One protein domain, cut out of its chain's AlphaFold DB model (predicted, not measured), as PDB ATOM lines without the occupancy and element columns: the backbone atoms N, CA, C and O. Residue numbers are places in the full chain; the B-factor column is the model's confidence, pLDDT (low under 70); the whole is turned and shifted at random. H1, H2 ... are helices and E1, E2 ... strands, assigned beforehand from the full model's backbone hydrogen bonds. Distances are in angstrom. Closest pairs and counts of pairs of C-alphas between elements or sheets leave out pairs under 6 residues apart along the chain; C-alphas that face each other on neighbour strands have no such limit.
ATOM      1  N   VAL A   3      -1.067  48.362 -49.755       63.66
ATOM      2  CA  VAL A   3       0.113  47.483 -49.730       63.66
ATOM      3  C   VAL A   3       0.097  46.613 -48.473       63.66
ATOM      4  O   VAL A   3      -0.579  46.934 -47.497       63.66
ATOM      5  N   TYR A   4       0.803  45.482 -48.514       72.31
ATOM      6  CA  TYR A   4       0.894  44.547 -47.393       72.31
ATOM      7  C   TYR A   4       2.157  44.785 -46.559       72.31
ATOM      8  O   TYR A   4       3.244  44.963 -47.118       72.31
ATOM      9  N   GLY A   5       2.018  44.745 -45.232       72.94
ATOM     10  CA  GLY A   5       3.128  44.845 -44.279       72.94
ATOM     11  C   GLY A   5       3.148  46.150 -43.468       72.94
ATOM     12  O   GLY A   5       2.192  46.928 -43.509       72.94
ATOM     13  N   PRO A   6       4.217  46.398 -42.685       68.69
ATOM     14  CA  PRO A   6       4.299  47.576 -41.828       68.69
ATOM     15  C   PRO A   6       4.305  48.879 -42.650       68.69
ATOM     16  O   PRO A   6       4.800  48.882 -43.785       68.69
ATOM     17  N   PRO A   7       3.782  49.993 -42.098       67.81
ATOM     18  CA  PRO A   7       3.853  51.298 -42.745       67.81
ATOM     19  C   PRO A   7       5.298  51.664 -43.103       67.81
ATOM     20  O   PRO A   7       6.211  51.525 -42.291       67.81
ATOM     21  N   LYS A   8       5.509  52.138 -44.334       72.56
ATOM     22  CA  LYS A   8       6.793  52.680 -44.801       72.56
ATOM     23  C   LYS A   8       6.607  54.151 -45.182       72.56
ATOM     24  O   LYS A   8       5.536  54.483 -45.695       72.56
ATOM     25  N   PRO A   9       7.618  55.019 -44.982       75.00
ATOM     26  CA  PRO A   9       7.545  56.407 -45.421       75.00
ATOM     27  C   PRO A   9       7.243  56.480 -46.920       75.00
ATOM     28  O   PRO A   9       7.926  55.850 -47.728       75.00
ATOM     29  N   ALA A  10       6.216  57.238 -47.284       73.88
ATOM     30  CA  ALA A  10       5.801  57.432 -48.664       73.88
ATOM     31  C   ALA A  10       5.339  58.875 -48.870       73.88
ATOM     32  O   ALA A  10       4.808  59.506 -47.962       73.88
ATOM     33  N   SER A  11       5.503  59.383 -50.091       79.75
ATOM     34  CA  SER A  11       5.011  60.706 -50.501       79.75
ATOM     35  C   SER A  11       3.485  60.771 -50.660       79.75
ATOM     36  O   SER A  11       2.935  61.836 -50.926       79.75
ATOM     37  N   LEU A  12       2.797  59.635 -50.512       78.69
ATOM     38  CA  LEU A  12       1.351  59.487 -50.630       78.69
ATOM     39  C   LEU A  12       0.791  58.822 -49.376       78.69
ATOM     40  O   LEU A  12       1.478  58.029 -48.736       78.69
ATOM     41  N   ALA A  13      -0.486  59.074 -49.083       78.12
ATOM     42  CA  ALA A  13      -1.202  58.344 -48.046       78.12
ATOM     43  C   ALA A  13      -1.193  56.830 -48.329       78.12
ATOM     44  O   ALA A  13      -1.570  56.366 -49.417       78.12
ATOM     45  N   VAL A  14      -0.773  56.070 -47.321       81.94
ATOM     46  CA  VAL A  14      -0.674  54.612 -47.357       81.94
ATOM     47  C   VAL A  14      -1.723  54.033 -46.417       81.94
ATOM     48  O   VAL A  14      -1.801  54.421 -45.257       81.94
ATOM     49  N   ILE A  15      -2.535  53.112 -46.932       85.19
ATOM     50  CA  ILE A  15      -3.530  52.370 -46.153       85.19
ATOM     51  C   ILE A  15      -3.178  50.902 -46.340       85.19
ATOM     52  O   ILE A  15      -3.341  50.373 -47.440       85.19
ATOM     53  N   ASN A  16      -2.639  50.272 -45.301       84.31
ATOM     54  CA  ASN A  16      -2.104  48.921 -45.409       84.31
ATOM     55  C   ASN A  16      -3.143  47.848 -45.115       84.31
ATOM     56  O   ASN A  16      -4.086  48.048 -44.354       84.31
ATOM     57  N   SER A  17      -2.915  46.682 -45.715       90.31
ATOM     58  CA  SER A  17      -3.398  45.420 -45.165       90.31
ATOM     59  C   SER A  17      -2.280  44.790 -44.339       90.31
ATOM     60  O   SER A  17      -1.112  44.832 -44.725       90.31
ATOM     61  N   ASN A  18      -2.621  44.221 -43.190       91.25
ATOM     62  CA  ASN A  18      -1.657  43.787 -42.178       91.25
ATOM     63  C   ASN A  18      -1.723  42.283 -41.918       91.25
ATOM     64  O   ASN A  18      -0.748  41.700 -41.454       91.25
ATOM     65  N   VAL A  19      -2.859  41.654 -42.223       95.19
ATOM     66  CA  VAL A  19      -3.068  40.219 -42.034       95.19
ATOM     67  C   VAL A  19      -3.449  39.589 -43.367       95.19
ATOM     68  O   VAL A  19      -4.528  39.853 -43.888       95.19
ATOM     69  N   ASP A  20      -2.559  38.763 -43.911       95.69
ATOM     70  CA  ASP A  20      -2.857  37.874 -45.038       95.69
ATOM     71  C   ASP A  20      -3.413  36.552 -44.502       95.69
ATOM     72  O   ASP A  20      -2.822  35.950 -43.591       95.69
ATOM     73  N   ILE A  21      -4.565  36.137 -45.038       97.00
ATOM     74  CA  ILE A  21      -5.235  34.891 -44.652       97.00
ATOM     75  C   ILE A  21      -4.652  33.655 -45.342       97.00
ATOM     76  O   ILE A  21      -4.934  32.537 -44.909       97.00
ATOM     77  N   MET A  22      -3.849  33.840 -46.392       96.69
ATOM     78  CA  MET A  22      -3.280  32.758 -47.187       96.69
ATOM     79  C   MET A  22      -1.880  32.380 -46.703       96.69
ATOM     80  O   MET A  22      -1.038  33.223 -46.392       96.69
ATOM     81  N   ASP A  23      -1.616  31.078 -46.656       94.62
ATOM     82  CA  ASP A  23      -0.303  30.514 -46.374       94.62
ATOM     83  C   ASP A  23       0.446  30.236 -47.680       94.62
ATOM     84  O   ASP A  23       0.503  29.108 -48.169       94.62
ATOM     85  N   TRP A  24       1.039  31.273 -48.265       91.44
ATOM     86  CA  TRP A  24       1.753  31.152 -49.541       91.44
ATOM     87  C   TRP A  24       2.979  30.241 -49.499       91.44
ATOM     88  O   TRP A  24       3.378  29.696 -50.533       91.44
ATOM     89  N   HIS A  25       3.597  30.111 -48.326       87.50
ATOM     90  CA  HIS A  25       4.873  29.423 -48.163       87.50
ATOM     91  C   HIS A  25       4.725  27.978 -47.679       87.50
ATOM     92  O   HIS A  25       5.636  27.187 -47.911       87.50
ATOM     93  N   GLY A  26       3.605  27.624 -47.048       86.75
ATOM     94  CA  GLY A  26       3.292  26.255 -46.651       86.75
ATOM     95  C   GLY A  26       2.243  25.617 -47.554       86.75
ATOM     96  O   GLY A  26       2.541  25.143 -48.650       86.75
ATOM     97  N   THR A  27       1.007  25.565 -47.067       83.88
ATOM     98  CA  THR A  27      -0.092  24.792 -47.673       83.88
ATOM     99  C   THR A  27      -0.626  25.374 -48.980       83.88
ATOM    100  O   THR A  27      -1.307  24.667 -49.721       83.88
ATOM    101  N   ARG A  28      -0.339  26.652 -49.273       87.25
ATOM    102  CA  ARG A  28      -1.008  27.470 -50.306       87.25
ATOM    103  C   ARG A  28      -2.521  27.615 -50.099       87.25
ATOM    104  O   ARG A  28      -3.205  28.096 -50.998       87.25
ATOM    105  N   GLY A  29      -3.018  27.218 -48.930       91.62
ATOM    106  CA  GLY A  29      -4.404  27.340 -48.497       91.62
ATOM    107  C   GLY A  29      -4.553  28.371 -47.385       91.62
ATOM    108  O   GLY A  29      -3.666  29.202 -47.162       91.62
ATOM    109  N   CYS A  30      -5.677  28.335 -46.679       97.00
ATOM    110  CA  CYS A  30      -5.878  29.206 -45.528       97.00
ATOM    111  C   CYS A  30      -4.865  28.898 -44.419       97.00
ATOM    112  O   CYS A  30      -4.597  27.740 -44.093       97.00
ATOM    113  N   ARG A  31      -4.336  29.949 -43.792       97.31
ATOM    114  CA  ARG A  31      -3.578  29.817 -42.547       97.31
ATOM    115  C   ARG A  31      -4.466  29.245 -41.442       97.31
ATOM    116  O   ARG A  31      -5.685  29.401 -41.454       97.31
ATOM    117  N   ASP A  32      -3.830  28.645 -40.441       96.75
ATOM    118  CA  ASP A  32      -4.526  28.198 -39.235       96.75
ATOM    119  C   ASP A  32      -5.388  29.324 -38.636       96.75
ATOM    120  O   ASP A  32      -4.917  30.448 -38.428       96.75
ATOM    121  N   HIS A  33      -6.661  29.021 -38.361       97.75
ATOM    122  CA  HIS A  33      -7.638  30.017 -37.907       97.75
ATOM    123  C   HIS A  33      -7.233  30.626 -36.563       97.75
ATOM    124  O   HIS A  33      -7.420  31.825 -36.356       97.75
ATOM    125  N   GLY A  34      -6.648  29.831 -35.663       97.69
ATOM    126  CA  GLY A  34      -6.151  30.313 -34.378       97.69
ATOM    127  C   GLY A  34      -5.019  31.320 -34.562       97.69
ATOM    128  O   GLY A  34      -5.064  32.410 -33.992       97.69
ATOM    129  N   LEU A  35      -4.046  31.007 -35.422       96.94
ATOM    130  CA  LEU A  35      -2.959  31.931 -35.762       96.94
ATOM    131  C   LEU A  35      -3.460  33.214 -36.435       96.94
ATOM    132  O   LEU A  35      -2.911  34.286 -36.180       96.94
ATOM    133  N   LEU A  36      -4.501  33.132 -37.267       97.62
ATOM    134  CA  LEU A  36      -5.118  34.311 -37.875       97.62
ATOM    135  C   LEU A  36      -5.796  35.203 -36.841       97.62
ATOM    136  O   LEU A  36      -5.581  36.414 -36.854       97.62
ATOM    137  N   VAL A  37      -6.558  34.623 -35.914       97.44
ATOM    138  CA  VAL A  37      -7.181  35.382 -34.821       97.44
ATOM    139  C   VAL A  37      -6.115  36.072 -33.970       97.44
ATOM    140  O   VAL A  37      -6.238  37.263 -33.696       97.44
ATOM    141  N   GLN A  38      -5.032  35.374 -33.622       97.56
ATOM    142  CA  GLN A  38      -3.923  35.970 -32.869       97.56
ATOM    143  C   GLN A  38      -3.251  37.115 -33.637       97.56
ATOM    144  O   GLN A  38      -2.963  38.161 -33.057       97.56
ATOM    145  N   ALA A  39      -3.051  36.963 -34.949       96.25
ATOM    146  CA  ALA A  39      -2.500  38.025 -35.786       96.25
ATOM    147  C   ALA A  39      -3.416  39.260 -35.833       96.25
ATOM    148  O   ALA A  39      -2.927  40.383 -35.730       96.25
ATOM    149  N   ILE A  40      -4.735  39.066 -35.938       95.31
ATOM    150  CA  ILE A  40      -5.715  40.161 -35.907       95.31
ATOM    151  C   ILE A  40      -5.690  40.866 -34.549       95.31
ATOM    152  O   ILE A  40      -5.637  42.092 -34.510       95.31
ATOM    153  N   ILE A  41      -5.676  40.116 -33.443       94.50
ATOM    154  CA  ILE A  41      -5.602  40.679 -32.088       94.50
ATOM    155  C   ILE A  41      -4.331  41.512 -31.918       94.50
ATOM    156  O   ILE A  41      -4.410  42.646 -31.451       94.50
ATOM    157  N   ALA A  42      -3.178  40.995 -32.345       93.88
ATOM    158  CA  ALA A  42      -1.916  41.723 -32.262       93.88
ATOM    159  C   ALA A  42      -1.958  43.037 -33.063       93.88
ATOM    160  O   ALA A  42      -1.478  44.068 -32.593       93.88
ATOM    161  N   GLN A  43      -2.571  43.029 -34.252       92.75
ATOM    162  CA  GLN A  43      -2.753  44.250 -35.039       92.75
ATOM    163  C   GLN A  43      -3.744  45.220 -34.390       92.75
ATOM    164  O   GLN A  43      -3.495  46.417 -34.413       92.75
ATOM    165  N   LEU A  44      -4.829  44.733 -33.779       91.31
ATOM    166  CA  LEU A  44      -5.789  45.573 -33.054       91.31
ATOM    167  C   LEU A  44      -5.151  46.245 -31.834       91.31
ATOM    168  O   LEU A  44      -5.409  47.418 -31.587       91.31
ATOM    169  N   GLN A  45      -4.304  45.525 -31.095       91.12
ATOM    170  CA  GLN A  45      -3.557  46.078 -29.964       91.12
ATOM    171  C   GLN A  45      -2.608  47.187 -30.420       91.12
ATOM    172  O   GLN A  45      -2.612  48.262 -29.837       91.12
ATOM    173  N   HIS A  46      -1.861  46.959 -31.502       86.88
ATOM    174  CA  HIS A  46      -0.974  47.978 -32.062       86.88
ATOM    175  C   HIS A  46      -1.747  49.192 -32.608       86.88
ATOM    176  O   HIS A  46      -1.366  50.337 -32.395       86.88
ATOM    177  N   ALA A  47      -2.871  48.942 -33.278       85.12
ATOM    178  CA  ALA A  47      -3.759  49.967 -33.808       85.12
ATOM    179  C   ALA A  47      -4.428  50.825 -32.726       85.12
ATOM    180  O   ALA A  47      -4.781  51.969 -33.010       85.12
ATOM    181  N   PHE A  48      -4.628  50.290 -31.517       78.69
ATOM    182  CA  PHE A  48      -5.243  51.027 -30.414       78.69
ATOM    183  C   PHE A  48      -4.409  52.247 -30.011       78.69
ATOM    184  O   PHE A  48      -4.976  53.302 -29.732       78.69
ATOM    185  N   ASP A  49      -3.081  52.128 -30.066       75.62
ATOM    186  CA  ASP A  49      -2.160  53.206 -29.704       75.62
ATOM    187  C   ASP A  49      -2.151  54.339 -30.752       75.62
ATOM    188  O   ASP A  49      -2.116  55.518 -30.396       75.62
ATOM    189  N   ASP A  50      -2.271  53.997 -32.042       74.19
ATOM    190  CA  ASP A  50      -2.105  54.934 -33.170       74.19
ATOM    191  C   ASP A  50      -3.422  55.313 -33.888       74.19
ATOM    192  O   ASP A  50      -3.429  56.070 -34.871       74.19
ATOM    193  N   GLY A  51      -4.554  54.750 -33.453       78.69
ATOM    194  CA  GLY A  51      -5.879  54.938 -34.057       78.69
ATOM    195  C   GLY A  51      -6.002  54.443 -35.507       78.69
ATOM    196  O   GLY A  51      -6.889  54.893 -36.241       78.69
ATOM    197  N   GLN A  52      -5.102  53.560 -35.951       83.38
ATOM    198  CA  GLN A  52      -5.066  53.058 -37.328       83.38
ATOM    199  C   GLN A  52      -6.058  51.902 -37.543       83.38
ATOM    200  O   GLN A  52      -6.336  51.142 -36.624       83.38
ATOM    201  N   PRO A  53      -6.620  51.722 -38.750       89.12
ATOM    202  CA  PRO A  53      -7.430  50.545 -39.046       89.12
ATOM    203  C   PRO A  53      -6.558  49.289 -39.187       89.12
ATOM    204  O   PRO A  53      -5.420  49.360 -39.647       89.12
ATOM    205  N   VAL A  54      -7.133  48.121 -38.892       91.62
ATOM    206  CA  VAL A  54      -6.543  46.821 -39.244       91.62
ATOM    207  C   VAL A  54      -7.074  46.387 -40.606       91.62
ATOM    208  O   VAL A  54      -8.287  46.277 -40.789       91.62
ATOM    209  N   GLY A  55      -6.182  46.136 -41.566       92.94
ATOM    210  CA  GLY A  55      -6.559  45.640 -42.890       92.94
ATOM    211  C   GLY A  55      -6.325  44.137 -43.055       92.94
ATOM    212  O   GLY A  55      -5.290  43.608 -42.641       92.94
ATOM    213  N   LEU A  56      -7.263  43.455 -43.712       95.12
ATOM    214  CA  LEU A  56      -7.138  42.050 -44.111       95.12
ATOM    215  C   LEU A  56      -6.866  41.958 -45.609       95.12
ATOM    216  O   LEU A  56      -7.531  42.623 -46.404       95.12
ATOM    217  N   LEU A  57      -5.918  41.106 -45.979       95.56
ATOM    218  CA  LEU A  57      -5.605  40.786 -47.361       95.56
ATOM    219  C   LEU A  57      -6.232  39.436 -47.726       95.56
ATOM    220  O   LEU A  57      -6.011  38.433 -47.049       95.56
ATOM    221  N   THR A  58      -7.029  39.431 -48.795       94.75
ATOM    222  CA  THR A  58      -7.764  38.258 -49.293       94.75
ATOM    223  C   THR A  58      -7.463  38.017 -50.767       94.75
ATOM    224  O   THR A  58      -7.289  38.974 -51.526       94.75
ATOM    225  N   HIS A  59      -7.507  36.758 -51.198       94.06
ATOM    226  CA  HIS A  59      -7.155  36.335 -52.551       94.06
ATOM    227  C   HIS A  59      -8.184  35.347 -53.108       94.06
ATOM    228  O   HIS A  59      -7.919  34.155 -53.221       94.06
ATOM    229  N   HIS A  60      -9.361  35.855 -53.482       93.31
ATOM    230  CA  HIS A  60     -10.529  35.041 -53.857       93.31
ATOM    231  C   HIS A  60     -10.251  33.918 -54.874       93.31
ATOM    232  O   HIS A  60     -10.883  32.871 -54.796       93.31
ATOM    233  N   LEU A  61      -9.308  34.113 -55.806       95.38
ATOM    234  CA  LEU A  61      -8.947  33.107 -56.810       95.38
ATOM    235  C   LEU A  61      -8.320  31.841 -56.205       95.38
ATOM    236  O   LEU A  61      -8.419  30.772 -56.798       95.38
ATOM    237  N   VAL A  62      -7.661  31.959 -55.054       94.50
ATOM    238  CA  VAL A  62      -6.932  30.860 -54.402       94.50
ATOM    239  C   VAL A  62      -7.519  30.481 -53.045       94.50
ATOM    240  O   VAL A  62      -6.902  29.720 -52.308       94.50
ATOM    241  N   HIS A  63      -8.686  31.017 -52.682       96.38
ATOM    242  CA  HIS A  63      -9.351  30.605 -51.452       96.38
ATOM    243  C   HIS A  63      -9.762  29.134 -51.541       96.38
ATOM    244  O   HIS A  63     -10.482  28.732 -52.457       96.38
ATOM    245  N   ASP A  64      -9.341  28.360 -50.550       96.38
ATOM    246  CA  ASP A  64      -9.881  27.038 -50.267       96.38
ATOM    247  C   ASP A  64     -11.132  27.141 -49.375       96.38
ATOM    248  O   ASP A  64     -11.553  28.225 -48.961       96.38
ATOM    249  N   GLU A  65     -11.743  25.999 -49.067       97.75
ATOM    250  CA  GLU A  65     -12.910  25.932 -48.179       97.75
ATOM    251  C   GLU A  65     -12.624  26.539 -46.794       97.75
ATOM    252  O   GLU A  65     -13.468  27.231 -46.226       97.75
ATOM    253  N   SER A  66     -11.406  26.351 -46.279       97.75
ATOM    254  CA  SER A  66     -10.994  26.885 -44.981       97.75
ATOM    255  C   SER A  66     -10.942  28.418 -44.971       97.75
ATOM    256  O   SER A  66     -11.378  29.035 -43.997       97.75
ATOM    257  N   ALA A  67     -10.477  29.048 -46.056       98.00
ATOM    258  CA  ALA A  67     -10.422  30.503 -46.205       98.00
ATOM    259  C   ALA A  67     -11.824  31.110 -46.272       98.00
ATOM    260  O   ALA A  67     -12.095  32.121 -45.619       98.00
ATOM    261  N   TRP A  68     -12.730  30.472 -47.016       97.94
ATOM    262  CA  TRP A  68     -14.131  30.887 -47.060       97.94
ATOM    263  C   TRP A  68     -14.796  30.768 -45.688       97.94
ATOM    264  O   TRP A  68     -15.407  31.733 -45.228       97.94
ATOM    265  N   LEU A  69     -14.600  29.641 -44.999       98.44
ATOM    266  CA  LEU A  69     -15.143  29.408 -43.662       98.44
ATOM    267  C   LEU A  69     -14.601  30.407 -42.629       98.44
ATOM    268  O   LEU A  69     -15.340  30.870 -41.759       98.44
ATOM    269  N   PHE A  70     -13.314  30.754 -42.711       98.38
ATOM    270  CA  PHE A  70     -12.718  31.766 -41.843       98.38
ATOM    271  C   PHE A  70     -13.388  33.131 -42.029       98.38
ATOM    272  O   PHE A  70     -13.798  33.754 -41.049       98.38
ATOM    273  N   LEU A  71     -13.526  33.585 -43.280       98.06
ATOM    274  CA  LEU A  71     -14.126  34.881 -43.595       98.06
ATOM    275  C   LEU A  71     -15.602  34.939 -43.205       98.06
ATOM    276  O   LEU A  71     -16.025  35.932 -42.619       98.06
ATOM    277  N   GLU A  72     -16.369  33.880 -43.471       98.12
ATOM    278  CA  GLU A  72     -17.769  33.785 -43.051       98.12
ATOM    279  C   GLU A  72     -17.895  33.984 -41.537       98.12
ATOM    280  O   GLU A  72     -18.596  34.892 -41.086       98.12
ATOM    281  N   ARG A  73     -17.142  33.208 -40.749       97.75
ATOM    282  CA  ARG A  73     -17.158  33.295 -39.282       97.75
ATOM    283  C   ARG A  73     -16.724  34.666 -38.782       97.75
ATOM    284  O   ARG A  73     -17.367  35.224 -37.892       97.75
ATOM    285  N   LEU A  74     -15.658  35.222 -39.356       96.81
ATOM    286  CA  LEU A  74     -15.164  36.544 -38.991       96.81
ATOM    287  C   LEU A  74     -16.227  37.620 -39.242       96.81
ATOM    288  O   LEU A  74     -16.479  38.456 -38.371       96.81
ATOM    289  N   PHE A  75     -16.876  37.598 -40.406       96.19
ATOM    290  CA  PHE A  75     -17.928  38.555 -40.732       96.19
ATOM    291  C   PHE A  75     -19.169  38.370 -39.864       96.19
ATOM    292  O   PHE A  75     -19.713  39.364 -39.397       96.19
ATOM    293  N   THR A  76     -19.583  37.135 -39.570       96.31
ATOM    294  CA  THR A  76     -20.697  36.883 -38.644       96.31
ATOM    295  C   THR A  76     -20.429  37.489 -37.268       96.31
ATOM    296  O   THR A  76     -21.269  38.222 -36.752       96.31
ATOM    297  N   VAL A  77     -19.252  37.234 -36.689       95.25
ATOM    298  CA  VAL A  77     -18.900  37.738 -35.353       95.25
ATOM    299  C   VAL A  77     -18.792  39.264 -35.347       95.25
ATOM    300  O   VAL A  77     -19.311  39.923 -34.449       95.25
ATOM    301  N   THR A  78     -18.138  39.846 -36.353       94.62
ATOM    302  CA  THR A  78     -17.927  41.302 -36.409       94.62
ATOM    303  C   THR A  78     -19.199  42.077 -36.737       94.62
ATOM    304  O   THR A  78     -19.375  43.169 -36.214       94.62
ATOM    305  N   ALA A  79     -20.121  41.515 -37.526       93.12
ATOM    306  CA  ALA A  79     -21.409  42.143 -37.820       93.12
ATOM    307  C   ALA A  79     -22.338  42.221 -36.596       93.12
ATOM    308  O   ALA A  79     -23.229  43.065 -36.558       93.12
ATOM    309  N   GLN A  80     -22.139  41.350 -35.604       93.00
ATOM    310  CA  GLN A  80     -22.922  41.317 -34.363       93.00
ATOM    311  C   GLN A  80     -22.327  42.189 -33.247       93.00
ATOM    312  O   GLN A  80     -22.915  42.293 -32.174       93.00
ATOM    313  N   SER A  81     -21.160  42.799 -33.472       90.12
ATOM    314  CA  SER A  81     -20.430  43.554 -32.457       90.12
ATOM    315  C   SER A  81     -20.505  45.055 -32.717       90.12
ATOM    316  O   SER A  81     -20.022  45.534 -33.738       90.12
ATOM    317  N   GLU A  82     -21.011  45.823 -31.748       88.31
ATOM    318  CA  GLU A  82     -20.972  47.296 -31.801       88.31
ATOM    319  C   GLU A  82     -19.543  47.857 -31.688       88.31
ATOM    320  O   GLU A  82     -19.286  49.003 -32.052       88.31
ATOM    321  N   ALA A  83     -18.591  47.045 -31.218       85.75
ATOM    322  CA  ALA A  83     -17.187  47.425 -31.101       85.75
ATOM    323  C   ALA A  83     -16.415  47.320 -32.431       85.75
ATOM    324  O   ALA A  83     -15.247  47.706 -32.490       85.75
ATOM    325  N   CYS A  84     -17.030  46.790 -33.496       90.00
ATOM    326  CA  CYS A  84     -16.396  46.622 -34.799       90.00
ATOM    327  C   CYS A  84     -17.151  47.389 -35.887       90.00
ATOM    328  O   CYS A  84     -18.365  47.283 -36.023       90.00
ATOM    329  N   VAL A  85     -16.416  48.137 -36.713       91.06
ATOM    330  CA  VAL A  85     -16.978  48.824 -37.879       91.06
ATOM    331  C   VAL A  85     -16.119  48.534 -39.101       91.06
ATOM    332  O   VAL A  85     -14.946  48.901 -39.155       91.06
ATOM    333  N   TRP A  86     -16.731  47.937 -40.124       92.75
ATOM    334  CA  TRP A  86     -16.115  47.794 -41.440       92.75
ATOM    335  C   TRP A  86     -16.182  49.120 -42.194       92.75
ATOM    336  O   TRP A  86     -17.259  49.631 -42.502       92.75
ATOM    337  N   LEU A  87     -15.016  49.691 -42.498       91.69
ATOM    338  CA  LEU A  87     -14.920  50.974 -43.187       91.69
ATOM    339  C   LEU A  87     -14.667  50.768 -44.683       91.69
ATOM    340  O   LEU A  87     -13.711  50.087 -45.057       91.69
ATOM    341  N   PRO A  88     -15.456  51.397 -45.571       91.44
ATOM    342  CA  PRO A  88     -15.139  51.384 -46.986       91.44
ATOM    343  C   PRO A  88     -13.870  52.204 -47.237       91.44
ATOM    344  O   PRO A  88     -13.668  53.262 -46.635       91.44
ATOM    345  N   ILE A  89     -13.045  51.767 -48.191       87.75
ATOM    346  CA  ILE A  89     -11.740  52.389 -48.468       87.75
ATOM    347  C   ILE A  89     -11.828  53.900 -48.738       87.75
ATOM    348  O   ILE A  89     -10.958  54.654 -48.314       87.75
ATOM    349  N   ARG A  90     -12.919  54.375 -49.359       89.69
ATOM    350  CA  ARG A  90     -13.165  55.810 -49.595       89.69
ATOM    351  C   ARG A  90     -13.156  56.635 -48.303       89.69
ATOM    352  O   ARG A  90     -12.644  57.749 -48.293       89.69
ATOM    353  N   THR A  91     -13.685  56.079 -47.212       90.38
ATOM    354  CA  THR A  91     -13.725  56.744 -45.906       90.38
ATOM    355  C   THR A  91     -12.318  56.867 -45.333       90.38
ATOM    356  O   THR A  91     -11.968  57.913 -44.794       90.38
ATOM    357  N   LEU A  92     -11.490  55.832 -45.495       87.19
ATOM    358  CA  LEU A  92     -10.100  55.845 -45.040       87.19
ATOM    359  C   LEU A  92      -9.246  56.829 -45.850       87.19
ATOM    360  O   LEU A  92      -8.508  57.613 -45.262       87.19
ATOM    361  N   ILE A  93      -9.420  56.873 -47.174       86.69
ATOM    362  CA  ILE A  93      -8.744  57.852 -48.043       86.69
ATOM    363  C   ILE A  93      -9.101  59.288 -47.623       86.69
ATOM    364  O   ILE A  93      -8.213  60.132 -47.507       86.69
ATOM    365  N   GLY A  94     -10.381  59.558 -47.340       84.00
ATOM    366  CA  GLY A  94     -10.824  60.865 -46.847       84.00
ATOM    367  C   GLY A  94     -10.189  61.262 -45.508       84.00
ATOM    368  O   GLY A  94      -9.783  62.412 -45.342       84.00
ATOM    369  N   ARG A  95     -10.034  60.313 -44.570       80.25
ATOM    370  CA  ARG A  95      -9.358  60.552 -43.279       80.25
ATOM    371  C   ARG A  95      -7.884  60.908 -43.456       80.25
ATOM    372  O   ARG A  95      -7.413  61.854 -42.829       80.25
TER     373      ARG A  95
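AT A GLANCE: This is residues 3 to 95 of the 105 residues of an uncharacterized protein of Mesorhizobium sp. 131-2-1 (UniProt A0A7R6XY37). Two long helices, H1 and H2, make a loose V beside a core of extended loops, with the short H3 at the far end from where they come near. Two stretches with short parallel pairing, residues 19 to 20 with 56 to 57, cross the middle, and residues 79 to 84 stick out. The 93 printed residues hold E1, H1, H2 and H3 in chain order, mostly helix, with under half in named elements; the whole is compact, radius of gyration of the C-alphas 13.9 A, spanning 37 by 32 by 23 A.

HOW THE PARTS SIT: E1, residues 15 to 17, pairs with no named strand; residues 3 to 4 pair parallel with its residues 16 to 17. H1, residues 33 to 50, and H2, residues 65 to 79, are close but not clearly touching, closest C-alphas His 33 and Phe 70, 6.7 A apart, at a steep tilt of 42 degrees, the same way. The closest C-alphas of E1 and H3, residues 89 to 95, are Ile 15 and Leu 92, 7.5 A. H1 and H3 are apart. Every O i to N i+4 pair is within hydrogen-bond range in H2 and H3, and 12 of 14 in H1.

IN THESE COORDINATES: E1 begins at C-alpha 15 (-3.530, 52.370, -46.153). H1 is 26.0 A long, H2 21.0 A. H3 ends at C-alpha 95 (-9.358, 60.552, -43.279).

THE WHOLE: C-alphas Ser 11 and Glu 65 are farthest apart, 39.2 A. The printed part has no cut. Links E1 to H1 and H1 to H2 are long. Residues 3, 6 and 7 have pLDDT under 70.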